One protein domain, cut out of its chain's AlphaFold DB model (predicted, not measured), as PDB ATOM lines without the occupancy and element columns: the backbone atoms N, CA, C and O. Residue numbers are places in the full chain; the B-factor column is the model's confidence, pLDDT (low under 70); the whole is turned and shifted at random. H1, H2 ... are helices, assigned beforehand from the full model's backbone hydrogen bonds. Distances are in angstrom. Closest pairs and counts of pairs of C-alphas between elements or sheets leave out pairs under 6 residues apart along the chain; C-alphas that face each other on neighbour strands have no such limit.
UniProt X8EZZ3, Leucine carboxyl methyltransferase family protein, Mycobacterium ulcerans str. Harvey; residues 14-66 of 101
ATOM      1  N   GLU A  14     -28.749  18.390  30.367       89.81
ATOM      2  CA  GLU A  14     -29.048  18.828  28.996       89.81
ATOM      3  C   GLU A  14     -30.501  18.516  28.581       89.81
ATOM      4  O   GLU A  14     -31.128  19.274  27.843       89.81
ATOM      5  N   THR A  15     -31.107  17.457  29.132       90.29
ATOM      6  CA  THR A  15     -32.517  17.115  28.865       90.29
ATOM      7  C   THR A  15     -33.484  18.213  29.342       90.29
ATOM      8  O   THR A  15     -34.579  18.352  28.797       90.29
ATOM      9  N   ALA A  16     -33.097  19.043  30.317       92.24
ATOM     10  CA  ALA A  16     -33.886  20.206  30.727       92.24
ATOM     11  C   ALA A  16     -33.943  21.287  29.630       92.24
ATOM     12  O   ALA A  16     -34.947  21.987  29.504       92.24
ATOM     13  N   LEU A  17     -32.911  21.393  28.786       93.23
ATOM     14  CA  LEU A  17     -32.922  22.304  27.640       93.23
ATOM     15  C   LEU A  17     -33.890  21.826  26.557       93.23
ATOM     16  O   LEU A  17     -34.538  22.652  25.919       93.23
ATOM     17  N   LEU A  18     -34.059  20.509  26.388       92.14
ATOM     18  CA  LEU A  18     -35.073  19.955  25.485       92.14
ATOM     19  C   LEU A  18     -36.489  20.347  25.928       92.14
ATOM     20  O   LEU A  18     -37.297  20.788  25.107       92.14
ATOM     21  N   THR A  19     -36.799  20.213  27.220       92.21
ATOM     22  CA  THR A  19     -38.132  20.555  27.740       92.21
ATOM     23  C   THR A  19     -38.394  22.059  27.664       92.21
ATOM     24  O   THR A  19     -39.472  22.460  27.218       92.21
ATOM     25  N   LEU A  20     -37.399  22.890  27.996       93.79
ATOM     26  CA  LEU A  20     -37.449  24.339  27.803       93.79
ATOM     27  C   LEU A  20     -37.695  24.697  26.333       93.79
ATOM     28  O   LEU A  20     -38.613  25.458  26.026       93.79
ATOM     29  N   HIS A  21     -36.915  24.118  25.418       94.14
ATOM     30  CA  HIS A  21     -37.024  24.374  23.986       94.14
ATOM     31  C   HIS A  21     -38.420  24.056  23.450       94.14
ATOM     32  O   HIS A  21     -38.990  24.847  22.697       94.14
ATOM     33  N   GLN A  22     -38.996  22.927  23.863       93.48
ATOM     34  CA  GLN A  22     -40.330  22.510  23.442       93.48
ATOM     35  C   GLN A  22     -41.423  23.439  23.987       93.48
ATOM     36  O   GLN A  22     -42.292  23.844  23.214       93.48
ATOM     37  N   ARG A  23     -41.355  23.841  25.267       94.59
ATOM     38  CA  ARG A  23     -42.311  24.796  25.865       94.59
ATOM     39  C   ARG A  23     -42.234  26.164  25.198       94.59
ATOM     40  O   ARG A  23     -43.249  26.678  24.747       94.59
ATOM     41  N   ALA A  24     -41.030  26.709  25.057       95.17
ATOM     42  CA  ALA A  24     -40.800  28.005  24.431       95.17
ATOM     43  C   ALA A  24     -41.185  28.025  22.943       95.17
ATOM     44  O   ALA A  24     -41.583  29.059  22.414       95.17
ATOM     45  N   THR A  25     -41.032  26.900  22.236       94.11
ATOM     46  CA  THR A  25     -41.453  26.788  20.831       94.11
ATOM     47  C   THR A  25     -42.969  26.770  20.709       94.11
ATOM     48  O   THR A  25     -43.492  27.461  19.843       94.11
ATOM     49  N   GLU A  26     -43.672  26.032  21.573       94.49
ATOM     50  CA  GLU A  26     -45.136  26.057  21.591       94.49
ATOM     51  C   GLU A  26     -45.666  27.436  21.991       94.49
ATOM     52  O   GLU A  26     -46.489  27.985  21.271       94.49
ATOM     53  N   ALA A  27     -45.158  28.022  23.079       95.46
ATOM     54  CA  ALA A  27     -45.613  29.315  23.589       95.46
ATOM     55  C   ALA A  27     -45.398  30.472  22.599       95.46
ATOM     56  O   ALA A  27     -46.096  31.478  22.652       95.46
ATOM     57  N   ALA A  28     -44.434  30.344  21.681       95.06
ATOM     58  CA  ALA A  28     -44.172  31.341  20.647       95.06
ATOM     59  C   ALA A  28     -45.120  31.242  19.435       95.06
ATOM     60  O   ALA A  28     -45.036  32.075  18.530       95.06
ATOM     61  N   ARG A  29     -45.986  30.222  19.363       93.96
ATOM     62  CA  ARG A  29     -46.931  30.075  18.253       93.96
ATOM     63  C   ARG A  29     -48.071  31.095  18.359       93.96
ATOM     64  O   ARG A  29     -48.546  31.363  19.457       93.96
ATOM     65  N   PRO A  30     -48.603  31.592  17.229       94.79
ATOM     66  CA  PRO A  30     -49.809  32.424  17.239       94.79
ATOM     67  C   PRO A  30     -51.048  31.714  17.810       94.79
ATOM     68  O   PRO A  30     -51.935  32.366  18.349       94.79
ATOM     69  N   ASP A  31     -51.111  30.386  17.672       93.07
ATOM     70  CA  ASP A  31     -52.184  29.502  18.139       93.07
ATOM     71  C   ASP A  31     -51.753  28.635  19.340       93.07
ATOM     72  O   ASP A  31     -52.241  27.517  19.501       93.07
ATOM     73  N   ALA A  32     -50.801  29.119  20.146       94.03
ATOM     74  CA  ALA A  32     -50.190  28.361  21.236       94.03
ATOM     75  C   ALA A  32     -51.215  27.791  22.231       94.03
ATOM     76  O   ALA A  32     -52.127  28.484  22.682       94.03
ATOM     77  N   ILE A  33     -51.003  26.539  22.654       93.32
ATOM     78  CA  ILE A  33     -51.808  25.914  23.722       93.32
ATOM     79  C   ILE A  33     -51.301  26.221  25.141       93.32
ATOM     80  O   ILE A  33     -51.993  25.935  26.117       93.32
ATOM     81  N   ILE A  34     -50.081  26.750  25.269       93.67
ATOM     82  CA  ILE A  34     -49.470  27.159  26.539       93.67
ATOM     83  C   ILE A  34     -49.098  28.639  26.454       93.67
ATOM     84  O   ILE A  34     -48.459  29.054  25.494       93.67
ATOM     85  N   ASP A  35     -49.416  29.386  27.511       94.13
ATOM     86  CA  ASP A  35     -48.871  30.718  27.774       94.13
ATOM     87  C   ASP A  35     -47.662  30.603  28.724       94.13
ATOM     88  O   ASP A  35     -47.812  30.265  29.901       94.13
ATOM     89  N   ASP A  36     -46.451  30.802  28.195       95.76
ATOM     90  CA  ASP A  36     -45.189  30.694  28.945       95.76
ATOM     91  C   ASP A  36     -44.144  31.701  28.413       95.76
ATOM     92  O   ASP A  36     -43.160  31.327  27.762       95.76
ATOM     93  N   PRO A  37     -44.347  33.014  28.658       96.96
ATOM     94  CA  PRO A  37     -43.433  34.057  28.193       96.96
ATOM     95  C   PRO A  37     -42.049  33.935  28.842       96.96
ATOM     96  O   PRO A  37     -41.049  34.338  28.248       96.96
ATOM     97  N   MET A  38     -41.979  33.340  30.038       97.43
ATOM     98  CA  MET A  38     -40.720  33.087  30.731       97.43
ATOM     99  C   MET A  38     -39.887  32.030  30.004       97.43
ATOM    100  O   MET A  38     -38.691  32.237  29.823       97.43
ATOM    101  N   ALA A  39     -40.492  30.937  29.530       95.82
ATOM    102  CA  ALA A  39     -39.773  29.954  28.725       95.82
ATOM    103  C   ALA A  39     -39.212  30.567  27.434       95.82
ATOM    104  O   ALA A  39     -38.086  30.252  27.050       95.82
ATOM    105  N   ILE A  40     -39.958  31.467  26.779       97.36
ATOM    106  CA  ILE A  40     -39.482  32.178  25.581       97.36
ATOM    107  C   ILE A  40     -38.255  33.028  25.912       97.36
ATOM    108  O   ILE A  40     -37.237  32.911  25.230       97.36
ATOM    109  N   ALA A  41     -38.345  33.859  26.952       97.35
ATOM    110  CA  ALA A  41     -37.242  34.713  27.379       97.35
ATOM    111  C   ALA A  41     -36.009  33.878  27.759       97.35
ATOM    112  O   ALA A  41     -34.931  34.088  27.214       97.35
ATOM    113  N   LEU A  42     -36.195  32.857  28.602       95.87
ATOM    114  CA  LEU A  42     -35.113  31.997  29.073       95.87
ATOM    115  C   LEU A  42     -34.438  31.229  27.931       95.87
ATOM    116  O   LEU A  42     -33.214  31.155  27.892       95.87
ATOM    117  N   ARG A  43     -35.204  30.690  26.972       95.12
ATOM    118  CA  ARG A  43     -34.629  30.034  25.786       95.12
ATOM    119  C   ARG A  43     -33.770  31.009  24.977       95.12
ATOM    120  O   ARG A  43     -32.743  30.597  24.453       95.12
ATOM    121  N   ASN A  44     -34.199  32.265  24.846       94.71
ATOM    122  CA  ASN A  44     -33.479  33.279  24.074       94.71
ATOM    123  C   ASN A  44     -32.214  33.789  24.793       94.71
ATOM    124  O   ASN A  44     -31.277  34.213  24.123       94.71
ATOM    125  N   ASP A  45     -32.175  33.722  26.127       95.35
ATOM    126  CA  ASP A  45     -31.030  34.139  26.950       95.35
ATOM    127  C   ASP A  45     -29.987  33.020  27.178       95.35
ATOM    128  O   ASP A  45     -28.938  33.261  27.783       95.35
ATOM    129  N   ILE A  46     -30.245  31.801  26.686       94.03
ATOM    130  CA  ILE A  46     -29.344  30.644  26.773       94.03
ATOM    131  C   ILE A  46     -28.759  30.325  25.391       94.03
ATOM    132  O   ILE A  46     -29.495  29.987  24.461       94.03
ATOM    133  N   ASP A  47     -27.429  30.358  25.280       91.89
ATOM    134  CA  ASP A  47     -26.692  29.956  24.083       91.89
ATOM    135  C   ASP A  47     -26.553  28.436  24.084       91.89
ATOM    136  O   ASP A  47     -25.764  27.846  24.828       91.89
ATOM    137  N   TYR A  48     -27.380  27.793  23.270       92.37
ATOM    138  CA  TYR A  48     -27.354  26.356  23.063       92.37
ATOM    139  C   TYR A  48     -27.824  26.027  21.637       92.37
ATOM    140  O   TYR A  48     -28.800  26.618  21.156       92.37
ATOM    141  N   PRO A  49     -27.188  25.068  20.934       91.54
ATOM    142  CA  PRO A  49     -27.585  24.655  19.590       91.54
ATOM    143  C   PRO A  49     -28.883  23.823  19.600       91.54
ATOM    144  O   PRO A  49     -28.883  22.637  19.285       91.54
ATOM    145  N   TYR A  50     -30.026  24.448  19.898       92.28
ATOM    146  CA  TYR A  50     -31.325  23.767  20.037       92.28
ATOM    147  C   TYR A  50     -31.766  22.956  18.808       92.28
ATOM    148  O   TYR A  50     -32.545  22.015  18.941       92.28
ATOM    149  N   HIS A  51     -31.250  23.279  17.619       89.85
ATOM    150  CA  HIS A  51     -31.497  22.516  16.394       89.85
ATOM    151  C   HIS A  51     -31.037  21.050  16.493       89.85
ATOM    152  O   HIS A  51     -31.568  20.205  15.774       89.85
ATOM    153  N   HIS A  52     -30.102  20.735  17.397       88.18
ATOM    154  CA  HIS A  52     -29.655  19.371  17.679       88.18
ATOM    155  C   HIS A  52     -30.813  18.460  18.117       88.18
ATOM    156  O   HIS A  52     -30.841  17.281  17.771       88.18
ATOM    157  N   PHE A  53     -31.828  19.004  18.794       88.97
ATOM    158  CA  PHE A  53     -32.993  18.228  19.220       88.97
ATOM    159  C   PHE A  53     -33.942  17.834  18.077       88.97
ATOM    160  O   PHE A  53     -34.866  17.047  18.289       88.97
ATOM    161  N   GLY A  54     -33.741  18.355  16.864       87.55
ATOM    162  CA  GLY A  54     -34.609  18.079  15.725       87.55
ATOM    163  C   GLY A  54     -36.001  18.702  15.872       87.55
ATOM    164  O   GLY A  54     -36.173  19.782  16.437       87.55
ATOM    165  N   ARG A  55     -37.019  18.048  15.300       81.66
ATOM    166  CA  ARG A  55     -38.391  18.581  15.295       81.66
ATOM    167  C   ARG A  55     -39.006  18.500  16.692       81.66
ATOM    168  O   ARG A  55     -39.051  17.436  17.301       81.66
ATOM    169  N   THR A  56     -39.570  19.608  17.159       77.12
ATOM    170  CA  THR A  56     -40.384  19.620  18.377       77.12
ATOM    171  C   THR A  56     -41.719  18.906  18.137       77.12
ATOM    172  O   THR A  56     -42.325  19.001  17.068       77.12
ATOM    173  N   HIS A  57     -42.190  18.168  19.146       77.20
ATOM    174  CA  HIS A  57     -43.481  17.485  19.116       77.20
ATOM    175  C   HIS A  57     -44.464  18.191  20.053       77.20
ATOM    176  O   HIS A  57     -44.186  18.338  21.244       77.20
ATOM    177  N   GLN A  58     -45.652  18.540  19.546       79.09
ATOM    178  CA  GLN A  58     -46.744  19.128  20.344       79.09
ATOM    179  C   GLN A  58     -47.139  18.256  21.547       79.09
ATOM    180  O   GLN A  58     -47.621  18.764  22.554       79.09
ATOM    181  N   ALA A  59     -46.882  16.943  21.489       84.78
ATOM    182  CA  ALA A  59     -47.120  16.031  22.602       84.78
ATOM    183  C   ALA A  59     -46.394  16.451  23.892       84.78
ATOM    184  O   ALA A  59     -46.941  16.260  24.977       84.78
ATOM    185  N   THR A  60     -45.194  17.038  23.812       85.51
ATOM    186  CA  THR A  60     -44.517  17.517  25.026       85.51
ATOM    187  C   THR A  60     -45.186  18.762  25.586       85.51
ATOM    188  O   THR A  60     -45.367  18.851  26.797       85.51
ATOM    189  N   ALA A  61     -45.618  19.683  24.727       87.02
ATOM    190  CA  ALA A  61     -46.385  20.840  25.162       87.02
ATOM    191  C   ALA A  61     -47.704  20.421  25.831       87.02
ATOM    192  O   ALA A  61     -48.001  20.862  26.933       87.02
ATOM    193  N   LEU A  62     -48.446  19.476  25.250       91.98
ATOM    194  CA  LEU A  62     -49.665  18.944  25.869       91.98
ATOM    195  C   LEU A  62     -49.397  18.312  27.243       91.98
ATOM    196  O   LEU A  62     -50.160  18.529  28.185       91.98
ATOM    197  N   ARG A  63     -48.293  17.565  27.391       92.60
ATOM    198  CA  ARG A  63     -47.881  17.007  28.690       92.60
ATOM    199  C   ARG A  63     -47.521  18.097  29.697       92.60
ATOM    200  O   ARG A  63     -47.933  17.996  30.848       92.60
ATOM    201  N   ALA A  64     -46.785  19.122  29.273       92.04
ATOM    202  CA  ALA A  64     -46.439  20.256  30.125       92.04
ATOM    203  C   ALA A  64     -47.698  20.996  30.599       92.04
ATOM    204  O   ALA A  64     -47.835  21.253  31.789       92.04
ATOM    205  N   LEU A  65     -48.662  21.238  29.705       93.69
ATOM    206  CA  LEU A  65     -49.934  21.873  30.046       93.69
ATOM    207  C   LEU A  65     -50.727  21.048  31.070       93.69
ATOM    208  O   LEU A  65     -51.206  21.587  32.066       93.69
ATOM    209  N   ALA A  66     -50.842  19.735  30.854       96.04
ATOM    210  CA  ALA A  66     -51.532  18.839  31.782       96.04
ATOM    211  C   ALA A  66     -50.861  18.811  33.165       96.04
ATOM    212  O   ALA A  66     -51.544  18.845  34.193       96.04
TER     213      ALA A  66
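AT A GLANCE: This is residues 14 to 66 of the 101 residues of the protein "Leucine carboxyl methyltransferase family protein" of Mycobacterium ulcerans str. Harvey (UniProt X8EZZ3). The longest helix, H1, runs through the middle of a small helical domain, and the other three helices pack on it from different sides without meeting one another. H2 crosses it slantwise on one side, H4 crosses it nearly at a right angle, and the short H3 packs on residues 17 to 21 of H1. The printed part has 53 residues with four named helices, H1, H2, H3 and H4 in that order, and no named strand; its class is all helix. It is compact, with a radius of gyration of the C-alphas of 10.2 A, and rounded, spanning 25 by 19 by 17 A.

IN THESE COORDINATES: H1, residues 14 to 27, begins with C-alpha 14 at (-29.048, 18.828, 28.996) and is 20.3 A long from first to last C-alpha. H2, residues 37 to 45, is 12.5 A long and begins with C-alpha 37 at (-43.433, 34.057, 28.193). H3, residues 50 to 53, measures 5.8 A. H4, residues 58 to 66, measures 12.4 A and ends with C-alpha 66 at (-51.532, 18.839, 31.782).

HOW THE PARTS SIT: H1 is the hub and touches the three other helices. H1 and H2 run opposite ways at a steep tilt of 53 degrees; their closest C-alphas, those of Ala 24 and Ile 40, are 4.5 A apart. H1 touches H3 with residues 17 to 21 alone, and their closest C-alphas, those of Leu 18 and Phe 53, are 6.8 A apart. H4 touches H1 about perpendicular, at 89 degrees, with the closest C-alphas, those of Arg 23 and Ala 61, 5.7 A apart. H2 and H3, H3 and H4, and H2 and H4 are apart. In H1, H2 and H4 every O i to N i+4 pair is within hydrogen-bond range; H3 is too short for such a pair.

THE WHOLE: The C-alphas farthest apart, those of Asp 47 and Ala 66, are 28.3 A apart. The printed part has no cut. The links H2 to H3 and H3 to H4 are tight, and H1 to H2 is short, with 9 residues. The mean pLDDT of the printed part is 92.0, and no printed residue is under 70.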